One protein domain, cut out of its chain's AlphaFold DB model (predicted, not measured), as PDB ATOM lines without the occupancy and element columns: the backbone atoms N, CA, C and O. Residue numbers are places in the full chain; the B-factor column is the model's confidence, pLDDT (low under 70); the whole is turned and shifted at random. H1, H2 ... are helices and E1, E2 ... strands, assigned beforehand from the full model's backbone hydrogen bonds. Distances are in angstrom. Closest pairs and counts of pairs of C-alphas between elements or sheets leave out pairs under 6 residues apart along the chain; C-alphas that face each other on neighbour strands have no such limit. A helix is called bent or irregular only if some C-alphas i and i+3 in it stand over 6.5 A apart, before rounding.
ATOM      1  N   GLY A  23     283.246 359.292 217.090       94.19
ATOM      2  CA  GLY A  23     283.970 359.130 215.823       94.19
ATOM      3  C   GLY A  23     285.060 360.188 215.589       94.19
ATOM      4  O   GLY A  23     286.038 359.902 214.907       94.19
ATOM      5  N   THR A  24     284.902 361.380 216.167       97.00
ATOM      6  CA  THR A  24     285.915 362.441 216.164       97.00
ATOM      7  C   THR A  24     286.996 362.168 217.203       97.00
ATOM      8  O   THR A  24     288.172 362.250 216.865       97.00
ATOM      9  N   VAL A  25     286.603 361.793 218.428       97.12
ATOM     10  CA  VAL A  25     287.527 361.459 219.528       97.12
ATOM     11  C   VAL A  25     288.515 360.373 219.095       97.12
ATOM     12  O   VAL A  25     289.723 360.525 219.236       97.12
ATOM     13  N   ASN A  26     288.017 359.316 218.454       93.62
ATOM     14  CA  ASN A  26     288.821 358.167 218.027       93.62
ATOM     15  C   ASN A  26     289.762 358.484 216.855       93.62
ATOM     16  O   ASN A  26     290.619 357.670 216.522       93.62
ATOM     17  N   ALA A  27     289.580 359.630 216.194       96.00
ATOM     18  CA  ALA A  27     290.433 360.085 215.102       96.00
ATOM     19  C   ALA A  27     291.533 361.048 215.572       96.00
ATOM     20  O   ALA A  27     292.370 361.451 214.760       96.00
ATOM     21  N   TRP A  28     291.530 361.449 216.846       97.62
ATOM     22  CA  TRP A  28     292.549 362.338 217.375       97.62
ATOM     23  C   TRP A  28     293.915 361.661 217.403       97.62
ATOM     24  O   TRP A  28     294.025 360.507 217.815       97.62
ATOM     25  N   PRO A  29     294.982 362.374 217.009       96.94
ATOM     26  CA  PRO A  29     296.326 361.823 216.976       96.94
ATOM     27  C   PRO A  29     296.959 361.789 218.376       96.94
ATOM     28  O   PRO A  29     298.146 362.041 218.499       96.94
ATOM     29  N   ILE A  30     296.193 361.544 219.441       97.94
ATOM     30  CA  ILE A  30     296.724 361.473 220.807       97.94
ATOM     31  C   ILE A  30     297.444 360.135 220.974       97.94
ATOM     32  O   ILE A  30     296.921 359.084 220.607       97.94
ATOM     33  N   THR A  31     298.652 360.170 221.528       97.19
ATOM     34  CA  THR A  31     299.473 358.971 221.753       97.19
ATOM     35  C   THR A  31     299.915 358.886 223.203       97.19
ATOM     36  O   THR A  31     300.070 359.912 223.862       97.19
ATOM     37  N   ASN A  32     300.177 357.670 223.678       97.38
ATOM     38  CA  ASN A  32     300.738 357.414 224.998       97.38
ATOM     39  C   ASN A  32     302.027 356.601 224.864       97.38
ATOM     40  O   ASN A  32     302.062 355.631 224.107       97.38
ATOM     41  N   THR A  33     303.060 356.984 225.608       97.50
ATOM     42  CA  THR A  33     304.185 356.093 225.909       97.50
ATOM     43  C   THR A  33     303.933 355.490 227.283       97.50
ATOM     44  O   THR A  33     303.966 356.205 228.281       97.50
ATOM     45  N   GLU A  34     303.610 354.200 227.307       96.75
ATOM     46  CA  GLU A  34     303.350 353.421 228.522       96.75
ATOM     47  C   GLU A  34     304.665 353.055 229.229       96.75
ATOM     48  O   GLU A  34     305.718 352.981 228.593       96.75
ATOM     49  N   GLY A  35     304.602 352.856 230.547       96.88
ATOM     50  CA  GLY A  35     305.744 352.465 231.374       96.88
ATOM     51  C   GLY A  35     306.364 353.636 232.130       96.88
ATOM     52  O   GLY A  35     305.884 354.768 232.080       96.88
ATOM     53  N   TYR A  36     307.442 353.380 232.855       98.19
ATOM     54  CA  TYR A  36     308.129 354.359 233.686       98.19
ATOM     55  C   TYR A  36     308.761 355.469 232.835       98.19
ATOM     56  O   TYR A  36     309.671 355.234 232.040       98.19
ATOM     57  N   GLN A  37     308.298 356.702 233.035       98.19
ATOM     58  CA  GLN A  37     308.768 357.896 232.337       98.19
ATOM     59  C   GLN A  37     309.367 358.890 233.326       98.19
ATOM     60  O   GLN A  37     308.769 359.177 234.362       98.19
ATOM     61  N   LEU A  38     310.520 359.457 232.977       97.69
ATOM     62  CA  LEU A  38     311.095 360.615 233.661       97.69
ATOM     63  C   LEU A  38     310.809 361.860 232.826       97.69
ATOM     64  O   LEU A  38     311.334 361.998 231.721       97.69
ATOM     65  N   LEU A  39     309.973 362.752 233.349       97.31
ATOM     66  CA  LEU A  39     309.531 363.970 232.671       97.31
ATOM     67  C   LEU A  39     309.875 365.183 233.530       97.31
ATOM     68  O   LEU A  39     309.735 365.127 234.737       97.31
ATOM     69  N   GLU A  40     310.304 366.283 232.918       95.25
ATOM     70  CA  GLU A  40     310.581 367.553 233.610       95.25
ATOM     71  C   GLU A  40     309.350 368.465 233.501       95.25
ATOM     72  O   GLU A  40     309.350 369.444 232.749       95.25
ATOM     73  N   ILE A  41     308.253 368.109 234.174       95.62
ATOM     74  CA  ILE A  41     306.990 368.854 234.064       95.62
ATOM     75  C   ILE A  41     307.034 370.124 234.912       95.62
ATOM     76  O   ILE A  41     306.526 371.152 234.465       95.62
ATOM     77  N   SER A  42     307.670 370.109 236.089       92.81
ATOM     78  CA  SER A  42     307.808 371.316 236.928       92.81
ATOM     79  C   SER A  42     308.692 372.403 236.315       92.81
ATOM     80  O   SER A  42     308.697 373.532 236.803       92.81
ATOM     81  N   GLY A  43     309.461 372.070 235.271       87.56
ATOM     82  CA  GLY A  43     310.507 372.924 234.717       87.56
ATOM     83  C   GLY A  43     311.761 373.020 235.591       87.56
ATOM     84  O   GLY A  43     312.608 373.874 235.327       87.56
ATOM     85  N   THR A  44     311.896 372.177 236.621       82.31
ATOM     86  CA  THR A  44     313.064 372.145 237.510       82.31
ATOM     87  C   THR A  44     313.563 370.725 237.745       82.31
ATOM     88  O   THR A  44     312.821 369.892 238.250       82.31
ATOM     89  N   ALA A  45     314.854 370.500 237.489       83.38
ATOM     90  CA  ALA A  45     315.491 369.212 237.734       83.38
ATOM     91  C   ALA A  45     315.478 368.821 239.231       83.38
ATOM     92  O   ALA A  45     315.622 369.694 240.099       83.38
ATOM     93  N   PRO A  46     315.445 367.514 239.559       90.00
ATOM     94  CA  PRO A  46     315.413 366.382 238.630       90.00
ATOM     95  C   PRO A  46     314.004 366.063 238.111       90.00
ATOM     96  O   PRO A  46     313.020 366.304 238.802       90.00
ATOM     97  N   ALA A  47     313.959 365.409 236.951       96.12
ATOM     98  CA  ALA A  47     312.744 364.914 236.320       96.12
ATOM     99  C   ALA A  47     311.895 364.083 237.281       96.12
ATOM    100  O   ALA A  47     312.401 363.226 238.016       96.12
ATOM    101  N   GLU A  48     310.588 364.307 237.231       97.69
ATOM    102  CA  GLU A  48     309.613 363.575 238.012       97.69
ATOM    103  C   GLU A  48     309.203 362.277 237.310       97.69
ATOM    104  O   GLU A  48     309.186 362.167 236.082       97.69
ATOM    105  N   ALA A  49     308.876 361.267 238.113       98.00
ATOM    106  CA  ALA A  49     308.535 359.942 237.620       98.00
ATOM    107  C   ALA A  49     307.025 359.799 237.373       98.00
ATOM    108  O   ALA A  49     306.222 360.135 238.242       98.00
ATOM    109  N   TYR A  50     306.643 359.225 236.236       98.44
ATOM    110  CA  TYR A  50     305.264 358.943 235.819       98.44
ATOM    111  C   TYR A  50     305.174 357.534 235.215       98.44
ATOM    112  O   TYR A  50     306.198 356.938 234.899       98.44
ATOM    113  N   TYR A  51     303.968 356.982 235.049       97.69
ATOM    114  CA  TYR A  51     303.755 355.698 234.351       97.69
ATOM    115  C   TYR A  51     303.277 355.852 232.903       97.69
ATOM    116  O   TYR A  51     302.956 354.880 232.219       97.69
ATOM    117  N   SER A  52     303.144 357.096 232.456       97.06
ATOM    118  CA  SER A  52     302.698 357.427 231.112       97.06
ATOM    119  C   SER A  52     303.274 358.763 230.675       97.06
ATOM    120  O   SER A  52     303.483 359.659 231.495       97.06
ATOM    121  N   GLN A  53     303.489 358.901 229.372       97.81
ATOM    122  CA  GLN A  53     303.740 360.176 228.711       97.81
ATOM    123  C   GLN A  53     302.733 360.334 227.575       97.81
ATOM    124  O   GLN A  53     302.932 359.843 226.458       97.81
ATOM    125  N   TRP A  54     301.649 361.044 227.869       98.12
ATOM    126  CA  TRP A  54     300.646 361.428 226.884       98.12
ATOM    127  C   TRP A  54     301.141 362.596 226.026       98.12
ATOM    128  O   TRP A  54     301.616 363.600 226.551       98.12
ATOM    129  N   ALA A  55     301.006 362.478 224.709       98.00
ATOM    130  CA  ALA A  55     301.235 363.564 223.762       98.00
ATOM    131  C   ALA A  55     299.900 363.960 223.127       98.00
ATOM    132  O   ALA A  55     299.235 363.134 222.491       98.00
ATOM    133  N   LEU A  56     299.508 365.220 223.307       97.00
ATOM    134  CA  LEU A  56     298.252 365.772 222.796       97.00
ATOM    135  C   LEU A  56     298.348 366.068 221.297       97.00
ATOM    136  O   LEU A  56     297.341 366.040 220.584       97.00
ATOM    137  N   ASN A  57     299.560 366.332 220.806       95.88
ATOM    138  CA  ASN A  57     299.824 366.741 219.432       95.88
ATOM    139  C   ASN A  57     299.045 368.019 219.071       95.88
ATOM    140  O   ASN A  57     299.354 369.092 219.573       95.88
ATOM    141  N   SER A  58     298.049 367.937 218.183       94.56
ATOM    142  CA  SER A  58     297.226 369.094 217.797       94.56
ATOM    143  C   SER A  58     296.032 369.351 218.718       94.56
ATOM    144  O   SER A  58     295.262 370.275 218.455       94.56
ATOM    145  N   GLN A  59     295.829 368.509 219.730       97.19
ATOM    146  CA  GLN A  59     294.635 368.524 220.565       97.19
ATOM    147  C   GLN A  59     294.786 369.382 221.819       97.19
ATOM    148  O   GLN A  59     295.890 369.679 222.267       97.19
ATOM    149  N   GLY A  60     293.651 369.794 222.382       95.81
ATOM    150  CA  GLY A  60     293.606 370.484 223.667       95.81
ATOM    151  C   GLY A  60     293.613 369.514 224.847       95.81
ATOM    152  O   GLY A  60     293.340 368.323 224.708       95.81
ATOM    153  N   ILE A  61     293.854 370.031 226.049       96.44
ATOM    154  CA  ILE A  61     293.899 369.196 227.259       96.44
ATOM    155  C   ILE A  61     292.559 368.522 227.586       96.44
ATOM    156  O   ILE A  61     292.533 367.397 228.086       96.44
ATOM    157  N   ASN A  62     291.431 369.157 227.252       97.00
ATOM    158  CA  ASN A  62     290.123 368.522 227.417       97.00
ATOM    159  C   ASN A  62     289.926 367.338 226.465       97.00
ATOM    160  O   ASN A  62     289.291 366.356 226.839       97.00
ATOM    161  N   ASP A  63     290.515 367.394 225.272       97.81
ATOM    162  CA  ASP A  63     290.432 366.300 224.310       97.81
ATOM    163  C   ASP A  63     291.145 365.054 224.855       97.81
ATOM    164  O   ASP A  63     290.642 363.947 224.706       97.81
ATOM    165  N   LEU A  64     292.263 365.207 225.580       97.56
ATOM    166  CA  LEU A  64     292.899 364.084 226.283       97.56
ATOM    167  C   LEU A  64     291.949 363.439 227.304       97.56
ATOM    168  O   LEU A  64     291.886 362.213 227.410       97.56
ATOM    169  N   TYR A  65     291.184 364.246 228.039       97.62
ATOM    170  CA  TYR A  65     290.192 363.735 228.983       97.62
ATOM    171  C   TYR A  65     289.059 362.974 228.278       97.62
ATOM    172  O   TYR A  65     288.712 361.866 228.698       97.62
ATOM    173  N   GLU A  66     288.518 363.513 227.185       97.75
ATOM    174  CA  GLU A  66     287.509 362.830 226.363       97.75
ATOM    175  C   GLU A  66     288.053 361.533 225.745       97.75
ATOM    176  O   GLU A  66     287.376 360.502 225.757       97.75
ATOM    177  N   PHE A  67     289.306 361.546 225.284       97.50
ATOM    178  CA  PHE A  67     289.993 360.384 224.726       97.50
ATOM    179  C   PHE A  67     290.175 359.270 225.761       97.50
ATOM    180  O   PHE A  67     289.822 358.118 225.508       97.50
ATOM    181  N   ALA A  68     290.628 359.610 226.971       97.25
ATOM    182  CA  ALA A  68     290.745 358.659 228.076       97.25
ATOM    183  C   ALA A  68     289.389 358.030 228.443       97.25
ATOM    184  O   ALA A  68     289.303 356.834 228.740       97.25
ATOM    185  N   LYS A  69     288.303 358.809 228.375       95.88
ATOM    186  CA  LYS A  69     286.947 358.289 228.577       95.88
ATOM    187  C   LYS A  69     286.495 357.358 227.459       95.88
ATOM    188  O   LYS A  69     285.840 356.359 227.770       95.88
ATOM    189  N   ASP A  70     286.828 357.643 226.198       96.31
ATOM    190  CA  ASP A  70     286.531 356.711 225.103       96.31
ATOM    191  C   ASP A  70     287.279 355.390 225.289       96.31
ATOM    192  O   ASP A  70     286.661 354.331 225.178       96.31
ATOM    193  N   ILE A  71     288.550 355.426 225.707       96.69
ATOM    194  CA  ILE A  71     289.314 354.215 226.048       96.69
ATOM    195  C   ILE A  71     288.593 353.396 227.128       96.69
ATOM    196  O   ILE A  71     288.485 352.179 226.999       96.69
ATOM    197  N   GLN A  72     288.047 354.030 228.173       95.75
ATOM    198  CA  GLN A  72     287.381 353.334 229.287       95.75
ATOM    199  C   GLN A  72     285.919 352.947 229.039       95.75
ATOM    200  O   GLN A  72     285.272 352.364 229.921       95.75
ATOM    201  N   ARG A  73     285.354 353.245 227.866       94.19
ATOM    202  CA  ARG A  73     283.942 352.955 227.601       94.19
ATOM    203  C   ARG A  73     283.646 351.460 227.732       94.19
ATOM    204  O   ARG A  73     284.433 350.583 227.372       94.19
ATOM    205  N   ARG A  74     282.441 351.141 228.196       91.69
ATOM    206  CA  ARG A  74     282.004 349.746 228.304       91.69
ATOM    207  C   ARG A  74     281.980 349.081 226.924       91.69
ATOM    208  O   ARG A  74     281.365 349.605 225.999       91.69
ATOM    209  N   GLY A  75     282.585 347.896 226.819       90.06
ATOM    210  CA  GLY A  75     282.661 347.147 225.560       90.06
ATOM    211  C   GLY A  75     283.656 347.734 224.555       90.06
ATOM    212  O   GLY A  75     283.536 347.483 223.358       90.06
ATOM    213  N   THR A  76     284.599 348.551 225.025       95.00
ATOM    214  CA  THR A  76     285.756 348.973 224.237       95.00
ATOM    215  C   THR A  76     286.611 347.785 223.799       95.00
ATOM    216  O   THR A  76     286.687 346.775 224.502       95.00
ATOM    217  N   ALA A  77     287.246 347.920 222.637       94.19
ATOM    218  CA  ALA A  77     288.326 347.038 222.204       94.19
ATOM    219  C   ALA A  77     289.706 347.664 222.467       94.19
ATOM    220  O   ALA A  77     290.706 346.978 222.290       94.19
ATOM    221  N   GLU A  78     289.747 348.933 222.890       94.94
ATOM    222  CA  GLU A  78     290.989 349.628 223.213       94.94
ATOM    223  C   GLU A  78     291.685 348.951 224.393       94.94
ATOM    224  O   GLU A  78     291.039 348.463 225.334       94.94
ATOM    225  N   THR A  79     293.010 348.949 224.343       95.19
ATOM    226  CA  THR A  79     293.874 348.436 225.402       95.19
ATOM    227  C   THR A  79     294.811 349.525 225.888       95.19
ATOM    228  O   THR A  79     295.209 350.384 225.108       95.19
ATOM    229  N   ILE A  80     295.165 349.461 227.163       95.88
ATOM    230  CA  ILE A  80     296.182 350.298 227.797       95.88
ATOM    231  C   ILE A  80     296.915 349.417 228.813       95.88
ATOM    232  O   ILE A  80     296.256 348.683 229.560       95.88
ATOM    233  N   HIS A  81     298.248 349.409 228.794       95.75
ATOM    234  CA  HIS A  81     299.081 348.476 229.567       95.75
ATOM    235  C   HIS A  81     298.685 347.006 229.347       95.75
ATOM    236  O   HIS A  81     298.460 346.241 230.286       95.75
ATOM    237  N   GLY A  82     298.440 346.634 228.087       92.62
ATOM    238  CA  GLY A  82     298.053 345.271 227.699       92.62
ATOM    239  C   GLY A  82     296.670 344.794 228.175       92.62
ATOM    240  O   GLY A  82     296.248 343.696 227.807       92.62
ATOM    241  N   ILE A  83     295.919 345.597 228.939       94.44
ATOM    242  CA  ILE A  83     294.576 345.247 229.418       94.44
ATOM    243  C   ILE A  83     293.487 346.086 228.768       94.44
ATOM    244  O   ILE A  83     293.697 347.212 228.331       94.44
ATOM    245  N   ASN A  84     292.277 345.527 228.710       96.56
ATOM    246  CA  ASN A  84     291.123 346.224 228.156       96.56
ATOM    247  C   ASN A  84     290.879 347.552 228.896       96.56
ATOM    248  O   ASN A  84     290.751 347.562 230.123       96.56
ATOM    249  N   GLY A  85     290.725 348.652 228.157       96.38
ATOM    250  CA  GLY A  85     290.575 349.994 228.721       96.38
ATOM    251  C   GLY A  85     289.417 350.114 229.711       96.38
ATOM    252  O   GLY A  85     289.531 350.797 230.726       96.38
ATOM    253  N   SER A  86     288.326 349.363 229.522       95.62
ATOM    254  CA  SER A  86     287.190 349.375 230.459       95.62
ATOM    255  C   SER A  86     287.499 348.744 231.826       95.62
ATOM    256  O   SER A  86     286.778 348.980 232.804       95.62
ATOM    257  N   LEU A  87     288.580 347.967 231.921       95.19
ATOM    258  CA  LEU A  87     289.095 347.354 233.147       95.19
ATOM    259  C   LEU A  87     290.277 348.130 233.738       95.19
ATOM    260  O   LEU A  87     290.579 347.949 234.916       95.19
ATOM    261  N   PHE A  88     290.912 349.009 232.965       96.75
ATOM    262  CA  PHE A  88     292.003 349.843 233.454       96.75
ATOM    263  C   PHE A  88     291.507 350.899 234.448       96.75
ATOM    264  O   PHE A  88     290.436 351.502 234.290       96.75
ATOM    265  N   ARG A  89     292.281 351.090 235.511       94.69
ATOM    266  CA  ARG A  89     292.013 351.970 236.653       94.69
ATOM    267  C   ARG A  89     293.223 352.835 237.020       94.69
ATOM    268  O   ARG A  89     293.050 353.769 237.797       94.69
ATOM    269  N   GLY A  90     294.403 352.547 236.472       96.38
ATOM    270  CA  GLY A  90     295.669 353.108 236.934       96.38
ATOM    271  C   GLY A  90     296.247 352.313 238.104       96.38
ATOM    272  O   GLY A  90     295.742 351.251 238.476       96.38
ATOM    273  N   ALA A 250     290.918 357.168 240.474       93.19
ATOM    274  CA  ALA A 250     290.077 358.154 239.817       93.19
ATOM    275  C   ALA A 250     288.998 357.460 238.956       93.19
ATOM    276  O   ALA A 250     289.267 356.417 238.357       93.19
ATOM    277  N   PRO A 251     287.773 358.017 238.859       90.06
ATOM    278  CA  PRO A 251     286.732 357.462 237.992       90.06
ATOM    279  C   PRO A 251     287.143 357.384 236.516       90.06
ATOM    280  O   PRO A 251     286.817 356.402 235.853       90.06
ATOM    281  N   VAL A 252     287.863 358.403 236.030       94.88
ATOM    282  CA  VAL A 252     288.566 358.379 234.744       94.88
ATOM    283  C   VAL A 252     290.055 358.243 235.040       94.88
ATOM    284  O   VAL A 252     290.565 358.996 235.869       94.88
ATOM    285  N   PHE A 253     290.760 357.304 234.401       95.88
ATOM    286  CA  PHE A 253     292.138 356.969 234.799       95.88
ATOM    287  C   PHE A 253     293.112 358.147 234.659       95.88
ATOM    288  O   PHE A 253     294.090 358.205 235.392       95.88
ATOM    289  N   ILE A 254     292.842 359.084 233.740       95.94
ATOM    290  CA  ILE A 254     293.679 360.269 233.524       95.94
ATOM    291  C   ILE A 254     293.462 361.338 234.608       95.94
ATOM    292  O   ILE A 254     294.316 362.196 234.791       95.94
ATOM    293  N   GLY A 255     292.342 361.298 235.346       95.88
ATOM    294  CA  GLY A 255     291.978 362.293 236.358       95.88
ATOM    295  C   GLY A 255     290.641 362.987 236.082       95.88
ATOM    296  O   GLY A 255     289.638 362.343 235.784       95.88
ATOM    297  N   SER A 256     290.587 364.306 236.256       94.75
ATOM    298  CA  SER A 256     289.394 365.142 236.048       94.75
ATOM    299  C   SER A 256     289.720 366.367 235.202       94.75
ATOM    300  O   SER A 256     290.755 366.990 235.408       94.75
ATOM    301  N   SER A 257     288.818 366.757 234.301       95.69
ATOM    302  CA  SER A 257     288.952 367.982 233.502       95.69
ATOM    303  C   SER A 257     288.125 369.133 234.084       95.69
ATOM    304  O   SER A 257     287.027 368.921 234.606       95.69
ATOM    305  N   THR A 258     288.633 370.361 233.962       95.38
ATOM    306  CA  THR A 258     287.893 371.621 234.165       95.38
ATOM    307  C   THR A 258     287.446 372.262 232.843       95.38
ATOM    308  O   THR A 258     286.896 373.362 232.855       95.38
ATOM    309  N   GLY A 259     287.691 371.599 231.711       94.56
ATOM    310  CA  GLY A 259     287.456 372.093 230.351       94.56
ATOM    311  C   GLY A 259     288.673 372.803 229.748       94.56
ATOM    312  O   GLY A 259     288.917 372.687 228.553       94.56
ATOM    313  N   SER A 260     289.473 373.495 230.562       94.12
ATOM    314  CA  SER A 260     290.716 374.155 230.123       94.12
ATOM    315  C   SER A 260     291.973 373.633 230.812       94.12
ATOM    316  O   SER A 260     293.065 374.058 230.454       94.12
ATOM    317  N   SER A 261     291.816 372.768 231.815       96.12
ATOM    318  CA  SER A 261     292.917 372.223 232.606       96.12
ATOM    319  C   SER A 261     292.589 370.804 233.073       96.12
ATOM    320  O   SER A 261     291.425 370.461 233.310       96.12
ATOM    321  N   LEU A 262     293.618 369.994 233.264       96.56
ATOM    322  CA  LEU A 262     293.567 368.662 233.836       96.56
ATOM    323  C   LEU A 262     294.012 368.696 235.302       96.56
ATOM    324  O   LEU A 262     295.038 369.269 235.665       96.56
ATOM    325  N   ILE A 263     293.242 368.020 236.147       96.69
ATOM    326  CA  ILE A 263     293.671 367.559 237.465       96.69
ATOM    327  C   ILE A 263     293.949 366.066 237.314       96.69
ATOM    328  O   ILE A 263     293.032 365.245 237.379       96.69
ATOM    329  N   GLY A 264     295.208 365.747 237.046       96.12
ATOM    330  CA  GLY A 264     295.712 364.418 236.754       96.12
ATOM    331  C   GLY A 264     295.496 363.439 237.902       96.12
ATOM    332  O   GLY A 264     295.476 363.814 239.076       96.12
ATOM    333  N   ALA A 265     295.331 362.165 237.561       96.62
ATOM    334  CA  ALA A 265     295.424 361.090 238.536       96.62
ATOM    335  C   ALA A 265     296.888 360.838 238.942       96.62
ATOM    336  O   ALA A 265     297.828 361.344 238.330       96.62
ATOM    337  N   TYR A 266     297.070 360.033 239.989       97.81
ATOM    338  CA  TYR A 266     298.385 359.599 240.459       97.81
ATOM    339  C   TYR A 266     299.193 358.951 239.329       97.81
ATOM    340  O   TYR A 266     298.688 358.025 238.707       97.81
ATOM    341  N   GLY A 267     300.415 359.424 239.081       97.00
ATOM    342  CA  GLY A 267     301.369 358.864 238.124       97.00
ATOM    343  C   GLY A 267     301.089 359.155 236.646       97.00
ATOM    344  O   GLY A 267     301.785 358.613 235.792       97.00
ATOM    345  N   ILE A 268     300.106 359.997 236.319       96.75
ATOM    346  CA  ILE A 268     299.826 360.402 234.934       96.75
ATOM    347  C   ILE A 268     300.749 361.542 234.514       96.75
ATOM    348  O   ILE A 268     300.708 362.617 235.112       96.75
ATOM    349  N   GLY A 269     301.534 361.312 233.464       96.75
ATOM    350  CA  GLY A 269     302.406 362.310 232.853       96.75
ATOM    351  C   GLY A 269     301.956 362.671 231.440       96.75
ATOM    352  O   GLY A 269     301.336 361.878 230.733       96.75
ATOM    353  N   ALA A 270     302.288 363.879 231.005       97.00
ATOM    354  CA  ALA A 270     302.136 364.318 229.623       97.00
ATOM    355  C   ALA A 270     303.422 365.011 229.172       97.00
ATOM    356  O   ALA A 270     304.254 365.385 230.001       97.00
ATOM    357  N   VAL A 271     303.596 365.182 227.864       96.50
ATOM    358  CA  VAL A 271     304.702 365.977 227.318       96.50
ATOM    359  C   VAL A 271     304.701 367.352 228.010       96.50
ATOM    360  O   VAL A 271     303.671 368.025 227.973       96.50
ATOM    361  N   PRO A 272     305.815 367.808 228.623       92.44
ATOM    362  CA  PRO A 272     305.820 369.042 229.416       92.44
ATOM    363  C   PRO A 272     305.279 370.278 228.681       92.44
ATOM    364  O   PRO A 272     304.613 371.109 229.287       92.44
ATOM    365  N   GLY A 273     305.522 370.382 227.368       90.44
ATOM    366  CA  GLY A 273     305.035 371.488 226.534       90.44
ATOM    367  C   GLY A 273     303.538 371.453 226.197       90.44
ATOM    368  O   GLY A 273     303.013 372.463 225.736       90.44
ATOM    369  N   ASP A 274     302.861 370.328 226.435       95.06
ATOM    370  CA  ASP A 274     301.420 370.170 226.205       95.06
ATOM    371  C   ASP A 274     300.592 370.576 227.438       95.06
ATOM    372  O   ASP A 274     299.363 370.659 227.367       95.06
ATOM    373  N   LEU A 275     301.256 370.832 228.570       95.19
ATOM    374  CA  LEU A 275     300.631 371.280 229.805       95.19
ATOM    375  C   LEU A 275     300.853 372.780 230.031       95.19
ATOM    376  O   LEU A 275     301.862 373.372 229.653       95.19
ATOM    377  N   SER A 276     299.891 373.393 230.703       93.75
ATOM    378  CA  SER A 276     299.898 374.783 231.140       93.75
ATOM    379  C   SER A 276     300.101 374.880 232.651       93.75
ATOM    380  O   SER A 276     299.857 373.934 233.394       93.75
ATOM    381  N   SER A 277     300.412 376.072 233.156       94.69
ATOM    382  CA  SER A 277     300.500 376.321 234.602       94.69
ATOM    383  C   SER A 277     299.183 376.169 235.369       94.69
ATOM    384  O   SER A 277     299.165 376.276 236.595       94.69
ATOM    385  N   SER A 278     298.064 375.969 234.668       95.31
ATOM    386  CA  SER A 278     296.778 375.650 235.291       95.31
ATOM    387  C   SER A 278     296.568 374.149 235.504       95.31
ATOM    388  O   SER A 278     295.714 373.763 236.307       95.31
ATOM    389  N   ASP A 279     297.352 373.316 234.817       97.69
ATOM    390  CA  ASP A 279     297.316 371.868 234.943       97.69
ATOM    391  C   ASP A 279     298.005 371.409 236.225       97.69
ATOM    392  O   ASP A 279     298.937 372.029 236.740       97.69
ATOM    393  N   LYS A 280     297.507 370.303 236.765       96.88
ATOM    394  CA  LYS A 280     297.999 369.690 237.994       96.88
ATOM    395  C   LYS A 280     298.162 368.213 237.745       96.88
ATOM    396  O   LYS A 280     297.164 367.542 237.522       96.88
ATOM    397  N   VAL A 281     299.375 367.692 237.829       97.19
ATOM    398  CA  VAL A 281     299.638 366.251 237.733       97.19
ATOM    399  C   VAL A 281     300.292 365.762 239.018       97.19
ATOM    400  O   VAL A 281     300.820 366.557 239.790       97.19
ATOM    401  N   PHE A 282     300.223 364.464 239.288       97.31
ATOM    402  CA  PHE A 282     300.843 363.876 240.471       97.31
ATOM    403  C   PHE A 282     301.883 362.862 240.019       97.31
ATOM    404  O   PHE A 282     301.551 361.960 239.254       97.31
ATOM    405  N   ASP A 283     303.119 363.011 240.480       97.75
ATOM    406  CA  ASP A 283     304.194 362.068 240.165       97.75
ATOM    407  C   ASP A 283     303.997 360.724 240.898       97.75
ATOM    408  O   ASP A 283     303.106 360.552 241.739       97.75
ATOM    409  N   LEU A 284     304.862 359.753 240.616       97.56
ATOM    410  CA  LEU A 284     304.913 358.463 241.306       97.56
ATOM    411  C   LEU A 284     305.446 358.572 242.750       97.56
ATOM    412  O   LEU A 284     305.298 357.636 243.536       97.56
ATOM    413  N   GLY A 285     305.990 359.721 243.155       95.81
ATOM    414  CA  GLY A 285     306.226 360.083 244.557       95.81
ATOM    415  C   GLY A 285     304.963 360.564 245.288       95.81
ATOM    416  O   GLY A 285     304.980 360.711 246.511       95.81
ATOM    417  N   ASN A 286     303.849 360.736 244.567       96.12
ATOM    418  CA  ASN A 286     302.588 361.333 245.012       96.12
ATOM    419  C   ASN A 286     302.712 362.822 245.385       96.12
ATOM    420  O   ASN A 286     301.948 363.336 246.208       96.12
ATOM    421  N   ASN A 287     303.670 363.516 244.781       96.38
ATOM    422  CA  ASN A 287     303.832 364.956 244.856       96.38
ATOM    423  C   ASN A 287     302.982 365.619 243.774       96.38
ATOM    424  O   ASN A 287     302.936 365.164 242.635       96.38
ATOM    425  N   LEU A 288     302.320 366.718 244.136       97.12
ATOM    426  CA  LEU A 288     301.653 367.575 243.165       97.12
ATOM    427  C   LEU A 288     302.708 368.350 242.369       97.12
ATOM    428  O   LEU A 288     303.503 369.079 242.959       97.12
ATOM    429  N   VAL A 289     302.643 368.245 241.048       97.19
ATOM    430  CA  VAL A 289     303.481 368.963 240.092       97.19
ATOM    431  C   VAL A 289     302.598 369.899 239.267       97.19
ATOM    432  O   VAL A 289     301.556 369.498 238.740       97.19
ATOM    433  N   THR A 290     303.026 371.155 239.174       95.12
ATOM    434  CA  THR A 290     302.387 372.199 238.365       95.12
ATOM    435  C   THR A 290     303.415 372.697 237.352       95.12
ATOM    436  O   THR A 290     304.514 373.065 237.777       95.12
TER     437      THR A 290
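AT A GLANCE: This is residues 23 to 90 and 250 to 290 of the 452 residues of an uncharacterized protein of Gammaproteobacteria bacterium (UniProt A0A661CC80). Little regular structure is present: a bent hairpin, E1 and E2, with short E5 beside E2, meets a second small sheet, E3 E4 E6, and H1 packs on that sheet's E3 side. The 109 printed residues, under half in named elements, are mixed in class, ordered E1 E2 H1 E3 E4 E5 E6. Both sheets are mixed. The whole is compact, radius of gyration of the C-alphas 13.0 A, spanning 41 by 25 by 21 A.

HOW THE PARTS SIT: E1, residues 31 to 39, and E2, residues 48 to 55, form an antiparallel hairpin, with N 33 and O 53 3.0 A apart. E1 bends by 108 degrees at residue 36, E2 by 91 degrees at residue 51. H1, residues 61 to 71, has every O i to N i+4 pair within hydrogen-bond range. In two layers, helix on one face, H1 is on the sheet of E3, residues 255 to 257, E4, residues 262 to 266, and E6, residues 280 to 282; the closest C-alphas of H1 and E3, Asn 62 and Ser 257, are 6.2 A apart. E3 and E4 are an antiparallel hairpin, N 256 to O 263 2.8 A; E6 is parallel to E4, N 264 to O 280 2.7 A. E5, residues 268 to 270, is parallel to E2, N 54 to O 269 3.0 A.

IN THESE COORDINATES: E1 begins at C-alpha 31 (299.473, 358.971, 221.753) and measures 15.7 A, E2 16.5 A, H1 15.7 A. E6 ends at C-alpha 282 (300.843, 363.876, 240.471).

THE WHOLE: Residues 91 to 249 are not printed; C-alphas 90 and 250 are 8.1 A apart. Of the links printed whole, none is long. No printed residue is under 70 in pLDDT.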